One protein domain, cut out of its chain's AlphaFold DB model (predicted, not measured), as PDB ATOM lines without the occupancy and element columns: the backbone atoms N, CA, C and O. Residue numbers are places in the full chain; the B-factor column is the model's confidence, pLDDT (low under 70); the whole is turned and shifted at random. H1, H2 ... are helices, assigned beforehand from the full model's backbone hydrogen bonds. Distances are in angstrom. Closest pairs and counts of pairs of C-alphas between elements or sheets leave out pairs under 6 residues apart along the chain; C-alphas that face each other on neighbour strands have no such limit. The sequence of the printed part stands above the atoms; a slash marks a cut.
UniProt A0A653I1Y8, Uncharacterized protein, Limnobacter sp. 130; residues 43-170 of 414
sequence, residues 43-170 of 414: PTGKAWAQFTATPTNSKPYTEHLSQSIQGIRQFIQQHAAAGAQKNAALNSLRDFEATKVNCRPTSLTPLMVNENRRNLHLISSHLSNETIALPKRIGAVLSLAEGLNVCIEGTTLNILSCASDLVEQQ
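What this domain is: This is residues 43 to 170 of the 414 residues of an uncharacterized protein of Limnobacter sp. 130 (UniProt A0A653I1Y8). Helices H2 to H6 form an elongated bundle: hairpin H2 and H3, hairpin H5 and H6, and H4 between H2 and H6, while short H1 makes a corner at one end. There are 128 printed residues with six named helices, H1 to H6, and no named strand: all helix. The whole is compact, with radius of gyration of the C-alphas 14.7 A and spans of 45 by 29 by 23 A.

Where its parts are: Find C-alpha 46 at (-15.564, 29.601, -21.431); H1 runs to 53. Then follow H2, 55 to 79, 34.6 A; H3, 84 to 101; H4, 110 to 126; H5, 134 to 146; and H6, 152 to 168, ending at (-38.088, 1.364, -30.485).

How they stand to each other: At the hub, H2, see H3 touch at a shallow tilt of 5 degrees, opposite ways; closest C-alphas, Thr 62 and Val 101, 5.9 A. Every O i to N i+4 pair is within hydrogen-bond range in H1, H3, H5 and H6, 19 of 21 in H2, 11 of 13 in H4.

The domain as a whole: The printed part has no cut, and no printed residue is under 70 in pLDDT.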
ATOM      1  N   PRO A  43     -21.386  23.893 -26.144       79.88
ATOM      2  CA  PRO A  43     -20.533  23.668 -27.314       79.88
ATOM      3  C   PRO A  43     -19.565  24.827 -27.595       79.88
ATOM      4  O   PRO A  43     -18.633  24.679 -28.382       79.88
ATOM      5  N   THR A  44     -19.771  25.986 -26.962       80.69
ATOM      6  CA  THR A  44     -18.964  27.194 -27.148       80.69
ATOM      7  C   THR A  44     -18.698  27.915 -25.823       80.69
ATOM      8  O   THR A  44     -19.303  27.643 -24.783       80.69
ATOM      9  N   GLY A  45     -17.759  28.863 -25.856       86.31
ATOM     10  CA  GLY A  45     -17.481  29.763 -24.739       86.31
ATOM     11  C   GLY A  45     -16.541  29.194 -23.674       86.31
ATOM     12  O   GLY A  45     -15.800  28.231 -23.885       86.31
ATOM     13  N   LYS A  46     -16.539  29.846 -22.506       88.12
ATOM     14  CA  LYS A  46     -15.564  29.601 -21.431       88.12
ATOM     15  C   LYS A  46     -15.601  28.161 -20.907       88.12
ATOM     16  O   LYS A  46     -14.547  27.612 -20.613       88.12
ATOM     17  N   ALA A  47     -16.788  27.556 -20.827       87.25
ATOM     18  CA  ALA A  47     -16.953  26.183 -20.357       87.25
ATOM     19  C   ALA A  47     -16.264  25.170 -21.290       87.25
ATOM     20  O   ALA A  47     -15.496  24.334 -20.816       87.25
ATOM     21  N   TRP A  48     -16.447  25.297 -22.611       90.62
ATOM     22  CA  TRP A  48     -15.768  24.452 -23.601       90.62
ATOM     23  C   TRP A  48     -14.246  24.644 -23.588       90.62
ATOM     24  O   TRP A  48     -13.475  23.681 -23.623       90.62
ATOM     25  N   ALA A  49     -13.796  25.896 -23.481       88.88
ATOM     26  CA  ALA A  49     -12.374  26.210 -23.391       88.88
ATOM     27  C   ALA A  49     -11.734  25.591 -22.137       88.88
ATOM     28  O   ALA A  49     -10.660  25.007 -22.215       88.88
ATOM     29  N   GLN A  50     -12.409  25.657 -20.985       89.56
ATOM     30  CA  GLN A  50     -11.942  25.022 -19.748       89.56
ATOM     31  C   GLN A  50     -11.942  23.495 -19.846       89.56
ATOM     32  O   GLN A  50     -11.003  22.854 -19.374       89.56
ATOM     33  N   PHE A  51     -12.965  22.916 -20.473       90.81
ATOM     34  CA  PHE A  51     -13.068  21.477 -20.695       90.81
ATOM     35  C   PHE A  51     -11.895  20.939 -21.529       90.81
ATOM     36  O   PHE A  51     -11.256  19.962 -21.146       90.81
ATOM     37  N   THR A  52     -11.566  21.617 -22.630       90.31
ATOM     38  CA  THR A  52     -10.499  21.201 -23.557       90.31
ATOM     39  C   THR A  52      -9.093  21.643 -23.131       90.31
ATOM     40  O   THR A  52      -8.110  21.179 -23.709       90.31
ATOM     41  N   ALA A  53      -8.964  22.501 -22.110       87.69
ATOM     42  CA  ALA A  53      -7.675  23.027 -21.655       87.69
ATOM     43  C   ALA A  53      -6.770  21.974 -21.001       87.69
ATOM     44  O   ALA A  53      -5.548  22.080 -21.093       87.69
ATOM     45  N   THR A  54      -7.340  20.978 -20.312       82.31
ATOM     46  CA  THR A  54      -6.550  19.954 -19.615       82.31
ATOM     47  C   THR A  54      -7.190  18.570 -19.721       82.31
ATOM     48  O   THR A  54      -8.417  18.468 -19.679       82.31
ATOM     49  N   PRO A  55      -6.386  17.487 -19.772       86.62
ATOM     50  CA  PRO A  55      -6.912  16.123 -19.748       86.62
ATOM     51  C   PRO A  55      -7.759  15.816 -18.510       86.62
ATOM     52  O   PRO A  55      -8.674  15.008 -18.587       86.62
ATOM     53  N   THR A  56      -7.487  16.464 -17.374       89.44
ATOM     54  CA  THR A  56      -8.216  16.248 -16.115       89.44
ATOM     55  C   THR A  56      -9.713  16.524 -16.256       89.44
ATOM     56  O   THR A  56     -10.519  15.774 -15.713       89.44
ATOM     57  N   ASN A  57     -10.087  17.556 -17.017       88.12
ATOM     58  CA  ASN A  57     -11.486  17.951 -17.186       88.12
ATOM     59  C   ASN A  57     -12.225  17.059 -18.193       88.12
ATOM     60  O   ASN A  57     -13.405  16.767 -18.005       88.12
ATOM     61  N   SER A  58     -11.538  16.598 -19.242       90.69
ATOM     62  CA  SER A  58     -12.132  15.731 -20.265       90.69
ATOM     63  C   SER A  58     -12.156  14.252 -19.879       90.69
ATOM     64  O   SER A  58     -12.988  13.504 -20.390       90.69
ATOM     65  N   LYS A  59     -11.273  13.827 -18.965       92.25
ATOM     66  CA  LYS A  59     -11.066  12.421 -18.595       92.25
ATOM     67  C   LYS A  59     -12.349  11.680 -18.182       92.25
ATOM     68  O   LYS A  59     -12.576  10.615 -18.748       92.25
ATOM     69  N   PRO A  60     -13.229  12.215 -17.312       92.25
ATOM     70  CA  PRO A  60     -14.463  11.509 -16.947       92.25
ATOM     71  C   PRO A  60     -15.372  11.216 -18.150       92.25
ATOM     72  O   PRO A  60     -16.032  10.180 -18.204       92.25
ATOM     73  N   TYR A  61     -15.389  12.109 -19.144       93.25
ATOM     74  CA  TYR A  61     -16.220  11.971 -20.343       93.25
ATOM     75  C   TYR A  61     -15.647  10.928 -21.299       93.25
ATOM     76  O   TYR A  61     -16.392  10.095 -21.815       93.25
ATOM     77  N   THR A  62     -14.329  10.945 -21.514       93.94
ATOM     78  CA  THR A  62     -13.653   9.941 -22.346       93.94
ATOM     79  C   THR A  62     -13.677   8.560 -21.695       93.94
ATOM     80  O   THR A  62     -13.868   7.572 -22.393       93.94
ATOM     81  N   GLU A  63     -13.574   8.471 -20.364       94.44
ATOM     82  CA  GLU A  63     -13.711   7.204 -19.630       94.44
ATOM     83  C   GLU A  63     -15.117   6.615 -19.770       94.44
ATOM     84  O   GLU A  63     -15.252   5.426 -20.048       94.44
ATOM     85  N   HIS A  64     -16.165   7.435 -19.648       93.88
ATOM     86  CA  HIS A  64     -17.549   6.976 -19.823       93.88
ATOM     87  C   HIS A  64     -17.832   6.496 -21.260       93.88
ATOM     88  O   HIS A  64     -18.491   5.469 -21.461       93.88
ATOM     89  N   LEU A  65     -17.281   7.188 -22.263       94.88
ATOM     90  CA  LEU A  65     -17.298   6.747 -23.664       94.88
ATOM     91  C   LEU A  65     -16.581   5.402 -23.842       94.88
ATOM     92  O   LEU A  65     -17.166   4.469 -24.392       94.88
ATOM     93  N   SER A  66     -15.348   5.280 -23.340       96.31
ATOM     94  CA  SER A  66     -14.557   4.046 -23.416       96.31
ATOM     95  C   SER A  66     -15.241   2.868 -22.725       96.31
ATOM     96  O   SER A  66     -15.271   1.774 -23.281       96.31
ATOM     97  N   GLN A  67     -15.863   3.077 -21.563       96.06
ATOM     98  CA  GLN A  67     -16.642   2.037 -20.878       96.06
ATOM     99  C   GLN A  67     -17.811   1.541 -21.736       96.06
ATOM    100  O   GLN A  67     -18.023   0.334 -21.850       96.06
ATOM    101  N   SER A  68     -18.537   2.458 -22.381       96.38
ATOM    102  CA  SER A  68     -19.660   2.106 -23.258       96.38
ATOM    103  C   SER A  68     -19.183   1.329 -24.492       96.38
ATOM    104  O   SER A  68     -19.744   0.290 -24.835       96.38
ATOM    105  N   ILE A  69     -18.086   1.769 -25.121       97.31
ATOM    106  CA  ILE A  69     -17.472   1.065 -26.260       97.31
ATOM    107  C   ILE A  69     -16.959  -0.317 -25.841       97.31
ATOM    108  O   ILE A  69     -17.141  -1.294 -26.569       97.31
ATOM    109  N   GLN A  70     -16.349  -0.430 -24.661       97.12
ATOM    110  CA  GLN A  70     -15.900  -1.705 -24.115       97.12
ATOM    111  C   GLN A  70     -17.073  -2.668 -23.903       97.12
ATOM    112  O   GLN A  70     -16.959  -3.831 -24.296       97.12
ATOM    113  N   GLY A  71     -18.190  -2.197 -23.341       97.06
ATOM    114  CA  GLY A  71     -19.408  -2.997 -23.177       97.06
ATOM    115  C   GLY A  71     -19.929  -3.534 -24.512       97.06
ATOM    116  O   GLY A  71     -20.160  -4.736 -24.655       97.06
ATOM    117  N   ILE A  72     -19.996  -2.674 -25.533       98.06
ATOM    118  CA  ILE A  72     -20.393  -3.059 -26.899       98.06
ATOM    119  C   ILE A  72     -19.433  -4.107 -27.483       98.06
ATOM    120  O   ILE A  72     -19.866  -5.131 -28.016       98.06
ATOM    121  N   ARG A  73     -18.116  -3.900 -27.350       98.06
ATOM    122  CA  ARG A  73     -17.099  -4.853 -27.832       98.06
ATOM    123  C   ARG A  73     -17.222  -6.209 -27.142       98.06
ATOM    124  O   ARG A  73     -17.159  -7.231 -27.819       98.06
ATOM    125  N   GLN A  74     -17.409  -6.229 -25.822       97.88
ATOM    126  CA  GLN A  74     -17.594  -7.464 -25.054       97.88
ATOM    127  C   GLN A  74     -18.840  -8.224 -25.514       97.88
ATOM    128  O   GLN A  74     -18.751  -9.427 -25.764       97.88
ATOM    129  N   PHE A  75     -19.955  -7.521 -25.718       98.06
ATOM    130  CA  PHE A  75     -21.187  -8.114 -26.230       98.06
ATOM    131  C   PHE A  75     -20.993  -8.750 -27.618       98.06
ATOM    132  O   PHE A  75     -21.330  -9.919 -27.815       98.06
ATOM    133  N   ILE A  76     -20.368  -8.037 -28.568       97.75
ATOM    134  CA  ILE A  76     -20.028  -8.593 -29.895       97.75
ATOM    135  C   ILE A  76     -19.154  -9.841 -29.744       97.75
ATOM    136  O   ILE A  76     -19.349 -10.848 -30.429       97.75
ATOM    137  N   GLN A  77     -18.173  -9.791 -28.845       97.31
ATOM    138  CA  GLN A  77     -17.236 -10.886 -28.645       97.31
ATOM    139  C   GLN A  77     -17.927 -12.150 -28.122       97.31
ATOM    140  O   GLN A  77     -17.592 -13.242 -28.586       97.31
ATOM    141  N   GLN A  78     -18.916 -11.987 -27.242       97.00
ATOM    142  CA  GLN A  78     -19.703 -13.068 -26.648       97.00
ATOM    143  C   GLN A  78     -20.763 -13.639 -27.597       97.00
ATOM    144  O   GLN A  78     -20.913 -14.856 -27.661       97.00
ATOM    145  N   HIS A  79     -21.477 -12.789 -28.343       96.62
ATOM    146  CA  HIS A  79     -22.714 -13.199 -29.018       96.62
ATOM    147  C   HIS A  79     -22.647 -13.232 -30.548       96.62
ATOM    148  O   HIS A  79     -23.371 -14.011 -31.165       96.62
ATOM    149  N   ALA A  80     -21.800 -12.419 -31.189       95.12
ATOM    150  CA  ALA A  80     -21.722 -12.413 -32.647       95.12
ATOM    151  C   ALA A  80     -20.990 -13.660 -33.169       95.12
ATOM    152  O   ALA A  80     -19.962 -14.076 -32.611       95.12
ATOM    153  N   ALA A  81     -21.489 -14.214 -34.278       93.81
ATOM    154  CA  ALA A  81     -20.876 -15.346 -34.962       93.81
ATOM    155  C   ALA A  81     -19.426 -15.032 -35.367       93.81
ATOM    156  O   ALA A  81     -19.096 -13.915 -35.771       93.81
ATOM    157  N   ALA A  82     -18.538 -16.019 -35.241       94.31
ATOM    158  CA  ALA A  82     -17.156 -15.866 -35.679       94.31
ATOM    159  C   ALA A  82     -17.102 -15.637 -37.198       94.31
ATOM    160  O   ALA A  82     -17.729 -16.367 -37.960       94.31
ATOM    161  N   GLY A  83     -16.350 -14.628 -37.643       94.44
ATOM    162  CA  GLY A  83     -16.240 -14.309 -39.064       94.44
ATOM    163  C   GLY A  83     -15.666 -12.922 -39.341       94.44
ATOM    164  O   GLY A  83     -15.328 -12.167 -38.425       94.44
ATOM    165  N   ALA A  84     -15.565 -12.588 -40.629       95.12
ATOM    166  CA  ALA A  84     -15.003 -11.321 -41.094       95.12
ATOM    167  C   ALA A  84     -15.784 -10.104 -40.574       95.12
ATOM    168  O   ALA A  84     -15.164  -9.150 -40.114       95.12
ATOM    169  N   GLN A  85     -17.121 -10.165 -40.568       94.88
ATOM    170  CA  GLN A  85     -17.968  -9.062 -40.100       94.88
ATOM    171  C   GLN A  85     -17.736  -8.747 -38.616       94.88
ATOM    172  O   GLN A  85     -17.517  -7.594 -38.257       94.88
ATOM    173  N   LYS A  86     -17.674  -9.773 -37.754       96.75
ATOM    174  CA  LYS A  86     -17.333  -9.613 -36.330       96.75
ATOM    175  C   LYS A  86     -15.967  -8.954 -36.143       96.75
ATOM    176  O   LYS A  86     -15.831  -8.028 -35.347       96.75
ATOM    177  N   ASN A  87     -14.952  -9.422 -36.869       96.69
ATOM    178  CA  ASN A  87     -13.596  -8.880 -36.763       96.69
ATOM    179  C   ASN A  87     -13.522  -7.430 -37.253       96.69
ATOM    180  O   ASN A  87     -12.893  -6.601 -36.597       96.69
ATOM    181  N   ALA A  88     -14.190  -7.117 -38.366       96.31
ATOM    182  CA  ALA A  88     -14.300  -5.758 -38.880       96.31
ATOM    183  C   ALA A  88     -14.977  -4.840 -37.855       96.31
ATOM    184  O   ALA A  88     -14.410  -3.809 -37.512       96.31
ATOM    185  N   ALA A  89     -16.108  -5.258 -37.279       96.69
ATOM    186  CA  ALA A  89     -16.822  -4.480 -36.270       96.69
ATOM    187  C   ALA A  89     -15.960  -4.197 -35.023       96.69
ATOM    188  O   ALA A  89     -15.875  -3.059 -34.556       96.69
ATOM    189  N   LEU A  90     -15.266  -5.216 -34.502       97.75
ATOM    190  CA  LEU A  90     -14.359  -5.065 -33.358       97.75
ATOM    191  C   LEU A  90     -13.173  -4.137 -33.659       97.75
ATOM    192  O   LEU A  90     -12.738  -3.406 -32.765       97.75
ATOM    193  N   ASN A  91     -12.653  -4.167 -34.888       96.62
ATOM    194  CA  ASN A  91     -11.586  -3.269 -35.321       96.62
ATOM    195  C   ASN A  91     -12.101  -1.833 -35.465       96.62
ATOM    196  O   ASN A  91     -11.503  -0.943 -34.873       96.62
ATOM    197  N   SER A  92     -13.247  -1.613 -36.116       96.75
ATOM    198  CA  SER A  92     -13.864  -0.283 -36.236       96.75
ATOM    199  C   SER A  92     -14.109   0.365 -34.874       96.75
ATOM    200  O   SER A  92     -13.786   1.534 -34.682       96.75
ATOM    201  N   LEU A  93     -14.621  -0.392 -33.895       97.25
ATOM    202  CA  LEU A  93     -14.824   0.106 -32.529       97.25
ATOM    203  C   LEU A  93     -13.502   0.464 -31.837       97.25
ATOM    204  O   LEU A  93     -13.430   1.472 -31.136       97.25
ATOM    205  N   ARG A  94     -12.452  -0.344 -32.035       96.50
ATOM    206  CA  ARG A  94     -11.118  -0.076 -31.479       96.50
ATOM    207  C   ARG A  94     -10.485   1.159 -32.114       96.50
ATOM    208  O   ARG A  94      -9.924   1.982 -31.396       96.50
ATOM    209  N   ASP A  95     -10.589   1.294 -33.429       95.19
ATOM    210  CA  ASP A  95     -10.038   2.422 -34.173       95.19
ATOM    211  C   ASP A  95     -10.787   3.711 -33.827       95.19
ATOM    212  O   ASP A  95     -10.162   4.745 -33.582       95.19
ATOM    213  N   PHE A  96     -12.115   3.651 -33.712       95.38
ATOM    214  CA  PHE A  96     -12.939   4.763 -33.241       95.38
ATOM    215  C   PHE A  96     -12.550   5.197 -31.821       95.38
ATOM    216  O   PHE A  96     -12.292   6.378 -31.577       95.38
ATOM    217  N   GLU A  97     -12.427   4.246 -30.894       95.62
ATOM    218  CA  GLU A  97     -11.984   4.510 -29.525       95.62
ATOM    219  C   GLU A  97     -10.587   5.145 -29.493       95.62
ATOM    220  O   GLU A  97     -10.375   6.149 -28.814       95.62
ATOM    221  N   ALA A  98      -9.634   4.612 -30.258       93.62
ATOM    222  CA  ALA A  98      -8.263   5.113 -30.284       93.62
ATOM    223  C   ALA A  98      -8.144   6.504 -30.929       93.62
ATOM    224  O   ALA A  98      -7.362   7.332 -30.465       93.62
ATOM    225  N   THR A  99      -8.894   6.766 -32.001       90.81
ATOM    226  CA  THR A  99      -8.695   7.966 -32.834       90.81
ATOM    227  C   THR A  99      -9.659   9.106 -32.526       90.81
ATOM    228  O   THR A  99      -9.303  10.264 -32.752       90.81
ATOM    229  N   LYS A 100     -10.863   8.813 -32.020       91.38
ATOM    230  CA  LYS A 100     -11.916   9.814 -31.785       91.38
ATOM    231  C   LYS A 100     -12.218  10.037 -30.305       91.38
ATOM    232  O   LYS A 100     -12.547  11.161 -29.936       91.38
ATOM    233  N   VAL A 101     -12.071   9.013 -29.461       92.50
ATOM    234  CA  VAL A 101     -12.325   9.122 -28.010       92.50
ATOM    235  C   VAL A 101     -11.036   9.413 -27.248       92.50
ATOM    236  O   VAL A 101     -10.927  10.446 -26.593       92.50
ATOM    237  N   ASN A 102     -10.024   8.561 -27.400       91.69
ATOM    238  CA  ASN A 102      -8.719   8.687 -26.748       91.69
ATOM    239  C   ASN A 102      -7.774   9.627 -27.515       91.69
ATOM    240  O   ASN A 102      -6.576   9.374 -27.655       91.69
ATOM    241  N   CYS A 103      -8.328  10.724 -28.029       90.06
ATOM    242  CA  CYS A 103      -7.585  11.763 -28.722       90.06
ATOM    243  C   CYS A 103      -7.154  12.883 -27.754       90.06
ATOM    244  O   CYS A 103      -7.432  12.862 -26.554       90.06
ATOM    245  N   ARG A 104      -6.430  13.885 -28.268       90.38
ATOM    246  CA  ARG A 104      -6.079  15.070 -27.469       90.38
ATOM    247  C   ARG A 104      -7.365  15.816 -27.076       90.38
ATOM    248  O   ARG A 104      -8.244  15.929 -27.925       90.38
ATOM    249  N   PRO A 105      -7.466  16.420 -25.875       88.94
ATOM    250  CA  PRO A 105      -8.674  17.144 -25.459       88.94
ATOM    251  C   PRO A 105      -9.133  18.224 -26.449       88.94
ATOM    252  O   PRO A 105     -10.323  18.397 -26.674       88.94
ATOM    253  N   THR A 106      -8.192  18.901 -27.112       87.38
ATOM    254  CA  THR A 106      -8.461  19.908 -28.155       87.38
ATOM    255  C   THR A 106      -9.045  19.336 -29.451       87.38
ATOM    256  O   THR A 106      -9.487  20.097 -30.304       87.38
ATOM    257  N   SER A 107      -8.986  18.018 -29.635       89.38
ATOM    258  CA  SER A 107      -9.522  17.295 -30.792       89.38
ATOM    259  C   SER A 107     -10.896  16.677 -30.517       89.38
ATOM    260  O   SER A 107     -11.531  16.195 -31.453       89.38
ATOM    261  N   LEU A 108     -11.366  16.696 -29.263       90.00
ATOM    262  CA  LEU A 108     -12.733  16.309 -28.926       90.00
ATOM    263  C   LEU A 108     -13.724  17.312 -29.517       90.00
ATOM    264  O   LEU A 108     -13.434  18.502 -29.641       90.00
ATOM    265  N   THR A 109     -14.920  16.831 -29.840       89.12
ATOM    266  CA  THR A 109     -16.023  17.664 -30.326       89.12
ATOM    267  C   THR A 109     -17.172  17.678 -29.317       89.12
ATOM    268  O   THR A 109     -17.334  16.704 -28.572       89.12
ATOM    269  N   PRO A 110     -18.006  18.735 -29.290       87.31
ATOM    270  CA  PRO A 110     -19.205  18.763 -28.452       87.31
ATOM    271  C   PRO A 110     -20.143  17.579 -28.717       87.31
ATOM    272  O   PRO A 110     -20.621  16.956 -27.770       87.31
ATOM    273  N   LEU A 111     -20.323  17.201 -29.990       87.12
ATOM    274  CA  LEU A 111     -21.100  16.019 -30.386       87.12
ATOM    275  C   LEU A 111     -20.555  14.736 -29.745       87.12
ATOM    276  O   LEU A 111     -21.326  13.918 -29.252       87.12
ATOM    277  N   MET A 112     -19.229  14.575 -29.678       90.56
ATOM    278  CA  MET A 112     -18.630  13.388 -29.071       90.56
ATOM    279  C   MET A 112     -18.930  13.290 -27.569       90.56
ATOM    280  O   MET A 112     -19.325  12.236 -27.072       90.56
ATOM    281  N   VAL A 113     -18.753  14.387 -26.832       90.00
ATOM    282  CA  VAL A 113     -18.819  14.363 -25.359       90.00
ATOM    283  C   VAL A 113     -20.240  14.481 -24.806       90.00
ATOM    284  O   VAL A 113     -20.494  14.042 -23.681       90.00
ATOM    285  N   ASN A 114     -21.165  15.042 -25.587       86.75
ATOM    286  CA  ASN A 114     -22.565  15.190 -25.204       86.75
ATOM    287  C   ASN A 114     -23.424  14.086 -25.832       86.75
ATOM    288  O   ASN A 114     -23.909  13.209 -25.117       86.75
ATOM    289  N   GLU A 115     -23.565  14.098 -27.159       87.12
ATOM    290  CA  GLU A 115     -24.503  13.237 -27.886       87.12
ATOM    291  C   GLU A 115     -24.021  11.789 -27.964       87.12
ATOM    292  O   GLU A 115     -24.700  10.880 -27.479       87.12
ATOM    293  N   ASN A 116     -22.814  11.559 -28.487       92.00
ATOM    294  CA  ASN A 116     -22.290  10.201 -28.654       92.00
ATOM    295  C   ASN A 116     -22.100   9.508 -27.313       92.00
ATOM    296  O   ASN A 116     -22.403   8.327 -27.194       92.00
ATOM    297  N   ARG A 117     -21.672  10.237 -26.277       93.31
ATOM    298  CA  ARG A 117     -21.554   9.690 -24.922       93.31
ATOM    299  C   ARG A 117     -22.887   9.167 -24.399       93.31
ATOM    300  O   ARG A 117     -22.948   8.042 -23.910       93.31
ATOM    301  N   ARG A 118     -23.950   9.968 -24.508       90.19
ATOM    302  CA  ARG A 118     -25.290   9.570 -24.063       90.19
ATOM    303  C   ARG A 118     -25.804   8.373 -24.863       90.19
ATOM    304  O   ARG A 118     -26.252   7.400 -24.265       90.19
ATOM    305  N   ASN A 119     -25.710   8.432 -26.187       91.44
ATOM    306  CA  ASN A 119     -26.289   7.415 -27.065       91.44
ATOM    307  C   ASN A 119     -25.497   6.097 -27.051       91.44
ATOM    308  O   ASN A 119     -26.103   5.032 -27.014       91.44
ATOM    309  N   LEU A 120     -24.161   6.126 -26.982       95.12
ATOM    310  CA  LEU A 120     -23.352   4.908 -26.814       95.12
ATOM    311  C   LEU A 120     -23.605   4.242 -25.461       95.12
ATOM    312  O   LEU A 120     -23.657   3.015 -25.387       95.12
ATOM    313  N   HIS A 121     -23.790   5.034 -24.402       93.06
ATOM    314  CA  HIS A 121     -24.183   4.499 -23.103       93.06
ATOM    315  C   HIS A 121     -25.564   3.837 -23.169       93.06
ATOM    316  O   HIS A 121     -25.723   2.714 -22.691       93.06
ATOM    317  N   LEU A 122     -26.532   4.492 -23.820       91.44
ATOM    318  CA  LEU A 122     -27.875   3.954 -24.026       91.44
ATOM    319  C   LEU A 122     -27.830   2.622 -24.787       91.44
ATOM    320  O   LEU A 122     -28.364   1.630 -24.292       91.44
ATOM    321  N   ILE A 123     -27.104   2.566 -25.912       94.81
ATOM    322  CA  ILE A 123     -26.859   1.328 -26.667       94.81
ATOM    323  C   ILE A 123     -26.288   0.263 -25.737       94.81
ATOM    324  O   ILE A 123     -26.908  -0.782 -25.569       94.81
ATOM    325  N   SER A 124     -25.154   0.539 -25.082       94.75
ATOM    326  CA  SER A 124     -24.484  -0.425 -24.201       94.75
ATOM    327  C   SER A 124     -25.401  -0.946 -23.090       94.75
ATOM    328  O   SER A 124     -25.307  -2.121 -22.746       94.75
ATOM    329  N   SER A 125     -26.273  -0.100 -22.534       90.44
ATOM    330  CA  SER A 125     -27.232  -0.494 -21.497       90.44
ATOM    331  C   SER A 125     -28.355  -1.389 -22.034       90.44
ATOM    332  O   SER A 125     -28.765  -2.329 -21.361       90.44
ATOM    333  N   HIS A 126     -28.809  -1.168 -23.271       91.00
ATOM    334  CA  HIS A 126     -29.833  -2.001 -23.903       91.00
ATOM    335  C   HIS A 126     -29.298  -3.347 -24.399       91.00
ATOM    336  O   HIS A 126     -30.082  -4.276 -24.588       91.00
ATOM    337  N   LEU A 127     -27.982  -3.514 -24.548       93.50
ATOM    338  CA  LEU A 127     -27.407  -4.810 -24.916       93.50
ATOM    339  C   LEU A 127     -27.598  -5.884 -23.846       93.50
ATOM    340  O   LEU A 127     -27.649  -7.059 -24.195       93.50
ATOM    341  N   SER A 128     -27.759  -5.521 -22.573       88.38
ATOM    342  CA  SER A 128     -28.138  -6.471 -21.518       88.38
ATOM    343  C   SER A 128     -29.654  -6.637 -21.368       88.38
ATOM    344  O   SER A 128     -30.085  -7.483 -20.590       88.38
ATOM    345  N   ASN A 129     -30.469  -5.878 -22.109       85.56
ATOM    346  CA  ASN A 129     -31.919  -5.989 -22.030       85.56
ATOM    347  C   ASN A 129     -32.418  -7.233 -22.786       85.56
ATOM    348  O   ASN A 129     -32.418  -7.278 -24.017       85.56
ATOM    349  N   GLU A 130     -32.866  -8.239 -22.040       84.50
ATOM    350  CA  GLU A 130     -33.386  -9.494 -22.587       84.50
ATOM    351  C   GLU A 130     -34.770  -9.363 -23.229       84.50
ATOM    352  O   GLU A 130     -35.147 -10.241 -24.003       84.50
ATOM    353  N   THR A 131     -35.489  -8.256 -23.002       79.69
ATOM    354  CA  THR A 131     -36.746  -7.994 -23.722       79.69
ATOM    355  C   THR A 131     -36.510  -7.699 -25.204       79.69
ATOM    356  O   THR A 131     -37.429  -7.830 -26.003       79.69
ATOM    357  N   ILE A 132     -35.281  -7.334 -25.597       82.69
ATOM    358  CA  ILE A 132     -34.888  -7.203 -27.001       82.69
ATOM    359  C   ILE A 132     -34.277  -8.528 -27.462       82.69
ATOM    360  O   ILE A 132     -33.270  -9.004 -26.917       82.69
ATOM    361  N   ALA A 133     -34.837  -9.104 -28.527       82.62
ATOM    362  CA  ALA A 133     -34.335 -10.343 -29.107       82.62
ATOM    363  C   ALA A 133     -32.828 -10.254 -29.420       82.62
ATOM    364  O   ALA A 133     -32.342  -9.275 -29.994       82.62
ATOM    365  N   LEU A 134     -32.073 -11.295 -29.051       88.56
ATOM    366  CA  LEU A 134     -30.616 -11.321 -29.208       88.56
ATOM    367  C   LEU A 134     -30.144 -11.014 -30.648       88.56
ATOM    368  O   LEU A 134     -29.234 -10.195 -30.788       88.56
ATOM    369  N   PRO A 135     -30.756 -11.568 -31.718       88.75
ATOM    370  CA  PRO A 135     -30.363 -11.239 -33.090       88.75
ATOM    371  C   PRO A 135     -30.458  -9.745 -33.417       88.75
ATOM    372  O   PRO A 135     -29.593  -9.223 -34.115       88.75
ATOM    373  N   LYS A 136     -31.448  -9.032 -32.863       87.00
ATOM    374  CA  LYS A 136     -31.608  -7.583 -33.055       87.00
ATOM    375  C   LYS A 136     -30.523  -6.791 -32.339       87.00
ATOM    376  O   LYS A 136     -29.942  -5.886 -32.928       87.00
ATOM    377  N   ARG A 137     -30.195  -7.172 -31.098       93.50
ATOM    378  CA  ARG A 137     -29.075  -6.570 -30.355       93.50
ATOM    379  C   ARG A 137     -27.748  -6.764 -31.090       93.50
ATOM    380  O   ARG A 137     -26.966  -5.822 -31.168       93.50
ATOM    381  N   ILE A 138     -27.509  -7.951 -31.659       94.75
ATOM    382  CA  ILE A 138     -26.328  -8.230 -32.496       94.75
ATOM    383  C   ILE A 138     -26.348  -7.371 -33.764       94.75
ATOM    384  O   ILE A 138     -25.349  -6.721 -34.061       94.75
ATOM    385  N   GLY A 139     -27.468  -7.341 -34.492       92.31
ATOM    386  CA  GLY A 139     -27.614  -6.536 -35.706       92.31
ATOM    387  C   GLY A 139     -27.296  -5.062 -35.458       92.31
ATOM    388  O   GLY A 139     -26.434  -4.506 -36.131       92.31
ATOM    389  N   ALA A 140     -27.888  -4.473 -34.415       93.19
ATOM    390  CA  ALA A 140     -27.692  -3.069 -34.059       93.19
ATOM    391  C   ALA A 140     -26.216  -2.710 -33.812       93.19
ATOM    392  O   ALA A 140     -25.739  -1.687 -34.295       93.19
ATOM    393  N   VAL A 141     -25.455  -3.547 -33.095       96.31
ATOM    394  CA  VAL A 141     -24.036  -3.252 -32.812       96.31
ATOM    395  C   VAL A 141     -23.111  -3.497 -34.001       96.31
ATOM    396  O   VAL A 141     -22.050  -2.875 -34.081       96.31
ATOM    397  N   LEU A 142     -23.487  -4.390 -34.922       95.75
ATOM    398  CA  LEU A 142     -22.752  -4.588 -36.170       95.75
ATOM    399  C   LEU A 142     -22.972  -3.399 -37.113       95.75
ATOM    400  O   LEU A 142     -21.990  -2.822 -37.574       95.75
ATOM    401  N   SER A 143     -24.224  -2.967 -37.297       93.31
ATOM    402  CA  SER A 143     -24.564  -1.759 -38.063       93.31
ATOM    403  C   SER A 143     -23.927  -0.505 -37.466       93.31
ATOM    404  O   SER A 143     -23.330   0.292 -38.192       93.31
ATOM    405  N   LEU A 144     -23.934  -0.374 -36.132       95.88
ATOM    406  CA  LEU A 144     -23.209   0.688 -35.437       95.88
ATOM    407  C   LEU A 144     -21.750   0.736 -35.893       95.88
ATOM    408  O   LEU A 144     -21.278   1.796 -36.291       95.88
ATOM    409  N   ALA A 145     -21.041  -0.394 -35.846       94.69
ATOM    410  CA  ALA A 145     -19.614  -0.448 -36.142       94.69
ATOM    411  C   ALA A 145     -19.277  -0.126 -37.609       94.69
ATOM    412  O   ALA A 145     -18.208   0.428 -37.880       94.69
ATOM    413  N   GLU A 146     -20.177  -0.435 -38.545       90.81
ATOM    414  CA  GLU A 146     -20.035  -0.094 -39.967       90.81
ATOM    415  C   GLU A 146     -20.054   1.431 -40.194       90.81
ATOM    416  O   GLU A 146     -19.292   1.942 -41.016       90.81
ATOM    417  N   GLY A 147     -20.837   2.179 -39.407       89.25
ATOM    418  CA  GLY A 147     -20.961   3.639 -39.514       89.25
ATOM    419  C   GLY A 147     -20.013   4.472 -38.635       89.25
ATOM    420  O   GLY A 147     -20.199   5.685 -38.509       89.25
ATOM    421  N   LEU A 148     -18.989   3.877 -38.006       91.44
ATOM    422  CA  LEU A 148     -18.044   4.621 -37.146       91.44
ATOM    423  C   LEU A 148     -16.883   5.289 -37.895       91.44
ATOM    424  O   LEU A 148     -16.201   6.138 -37.320       91.44
ATOM    425  N   ASN A 149     -16.631   4.917 -39.153       81.19
ATOM    426  CA  ASN A 149     -15.463   5.380 -39.911       81.19
ATOM    427  C   ASN A 149     -15.810   6.431 -40.980       81.19
ATOM    428  O   ASN A 149     -15.355   6.353 -42.120       81.19
ATOM    429  N   VAL A 150     -16.647   7.400 -40.613       85.12
ATOM    430  CA  VAL A 150     -17.070   8.508 -41.483       85.12
ATOM    431  C   VAL A 150     -16.816   9.858 -40.795       85.12
ATOM    432  O   VAL A 150     -16.043   9.954 -39.836       85.12
ATOM    433  N   CYS A 151     -17.412  10.932 -41.316       84.75
ATOM    434  CA  CYS A 151     -17.401  12.243 -40.672       84.75
ATOM    435  C   CYS A 151     -17.967  12.183 -39.248       84.75
ATOM    436  O   CYS A 151     -18.769  11.309 -38.932       84.75
ATOM    437  N   ILE A 152     -17.574  13.112 -38.370       85.25
ATOM    438  CA  ILE A 152     -18.029  13.080 -36.971       85.25
ATOM    439  C   ILE A 152     -19.550  13.236 -36.859       85.25
ATOM    440  O   ILE A 152     -20.173  12.593 -36.014       85.25
ATOM    441  N   GLU A 153     -20.154  14.041 -37.729       84.62
ATOM    442  CA  GLU A 153     -21.601  14.216 -37.812       84.62
ATOM    443  C   GLU A 153     -22.283  12.921 -38.274       84.62
ATOM    444  O   GLU A 153     -23.183  12.434 -37.600       84.62
ATOM    445  N   GLY A 154     -21.784  12.283 -39.335       86.50
ATOM    446  CA  GLY A 154     -22.299  11.008 -39.839       86.50
ATOM    447  C   GLY A 154     -22.156   9.873 -38.826       86.50
ATOM    448  O   GLY A 154     -23.082   9.089 -38.641       86.50
ATOM    449  N   THR A 155     -21.048   9.829 -38.085       90.62
ATOM    450  CA  THR A 155     -20.884   8.892 -36.968       90.62
ATOM    451  C   THR A 155     -21.894   9.164 -35.858       90.62
ATOM    452  O   THR A 155     -22.458   8.224 -35.305       90.62
ATOM    453  N   THR A 156     -22.159  10.434 -35.551       89.62
ATOM    454  CA  THR A 156     -23.146  10.823 -34.533       89.62
ATOM    455  C   THR A 156     -24.563  10.437 -34.952       89.62
ATOM    456  O   THR A 156     -25.298   9.863 -34.150       89.62
ATOM    457  N   LEU A 157     -24.924  10.665 -36.217       87.69
ATOM    458  CA  LEU A 157     -26.204  10.246 -36.792       87.69
ATOM    459  C   LEU A 157     -26.369   8.725 -36.754       87.69
ATOM    460  O   LEU A 157     -27.410   8.236 -36.326       87.69
ATOM    461  N   ASN A 158     -25.327   7.973 -37.113       91.88
ATOM    462  CA  ASN A 158     -25.342   6.514 -37.042       91.88
ATOM    463  C   ASN A 158     -25.512   5.995 -35.601       91.88
ATOM    464  O   ASN A 158     -26.328   5.109 -35.349       91.88
ATOM    465  N   ILE A 159     -24.783   6.575 -34.638       92.81
ATOM    466  CA  ILE A 159     -24.918   6.244 -33.212       92.81
ATOM    467  C   ILE A 159     -26.343   6.541 -32.723       92.81
ATOM    468  O   ILE A 159     -26.940   5.713 -32.035       92.81
ATOM    469  N   LEU A 160     -26.894   7.706 -33.073       89.44
ATOM    470  CA  LEU A 160     -28.255   8.092 -32.701       89.44
ATOM    471  C   LEU A 160     -29.304   7.152 -33.316       89.44
ATOM    472  O   LEU A 160     -30.239   6.761 -32.617       89.44
ATOM    473  N   SER A 161     -29.132   6.760 -34.582       87.56
ATOM    474  CA  SER A 161     -30.017   5.805 -35.260       87.56
ATOM    475  C   SER A 161     -30.026   4.464 -34.533       87.56
ATOM    476  O   SER A 161     -31.077   4.022 -34.088       87.56
ATOM    477  N   CYS A 162     -28.848   3.878 -34.285       91.25
ATOM    478  CA  CYS A 162     -28.738   2.586 -33.598       91.25
ATOM    479  C   CYS A 162     -29.308   2.626 -32.169       91.25
ATOM    480  O   CYS A 162     -29.878   1.644 -31.690       91.25
ATOM    481  N   ALA A 163     -29.142   3.753 -31.470       89.44
ATOM    482  CA  ALA A 163     -29.733   3.967 -30.154       89.44
ATOM    483  C   ALA A 163     -31.268   4.005 -30.222       89.44
ATOM    484  O   ALA A 163     -31.928   3.335 -29.429       89.44
ATOM    485  N   SER A 164     -31.816   4.755 -31.180       84.50
ATOM    486  CA  SER A 164     -33.263   4.889 -31.383       84.50
ATOM    487  C   SER A 164     -33.889   3.556 -31.778       84.50
ATOM    488  O   SER A 164     -34.870   3.152 -31.160       84.50
ATOM    489  N   ASP A 165     -33.255   2.813 -32.689       84.50
ATOM    490  CA  ASP A 165     -33.703   1.484 -33.104       84.50
ATOM    491  C   ASP A 165     -33.854   0.549 -31.901       84.50
ATOM    492  O   ASP A 165     -34.915  -0.041 -31.708       84.50
ATOM    493  N   LEU A 166     -32.827   0.442 -31.048       85.44
ATOM    494  CA  LEU A 166     -32.863  -0.415 -29.854       85.44
ATOM    495  C   LEU A 166     -33.947  -0.002 -28.852       85.44
ATOM    496  O   LEU A 166     -34.536  -0.867 -28.197       85.44
ATOM    497  N   VAL A 167     -34.205   1.298 -28.714       82.81
ATOM    498  CA  VAL A 167     -35.296   1.811 -27.879       82.81
ATOM    499  C   VAL A 167     -36.643   1.419 -28.481       82.81
ATOM    500  O   VAL A 167     -37.486   0.860 -27.787       82.81
ATOM    501  N   GLU A 168     -36.838   1.644 -29.778       80.12
ATOM    502  CA  GLU A 168     -38.088   1.364 -30.485       80.12
ATOM    503  C   GLU A 168     -38.429  -0.133 -30.510       80.12
ATOM    504  O   GLU A 168     -39.602  -0.484 -30.370       80.12
ATOM    505  N   GLN A 169     -37.429  -1.023 -30.548       76.88
ATOM    506  CA  GLN A 169     -37.642  -2.477 -30.463       76.88
ATOM    507  C   GLN A 169     -38.364  -2.939 -29.182       76.88
ATOM    508  O   GLN A 169     -38.835  -4.072 -29.133       76.88
ATOM    509  N   GLN A 170     -38.444  -2.113 -28.136       73.06
ATOM    510  CA  GLN A 170     -39.062  -2.488 -26.855       73.06
ATOM    511  C   GLN A 170     -40.570  -2.236 -26.806       73.06
ATOM    512  O   GLN A 170     -41.213  -2.556 -25.809       73.06
TER     513      GLN A 170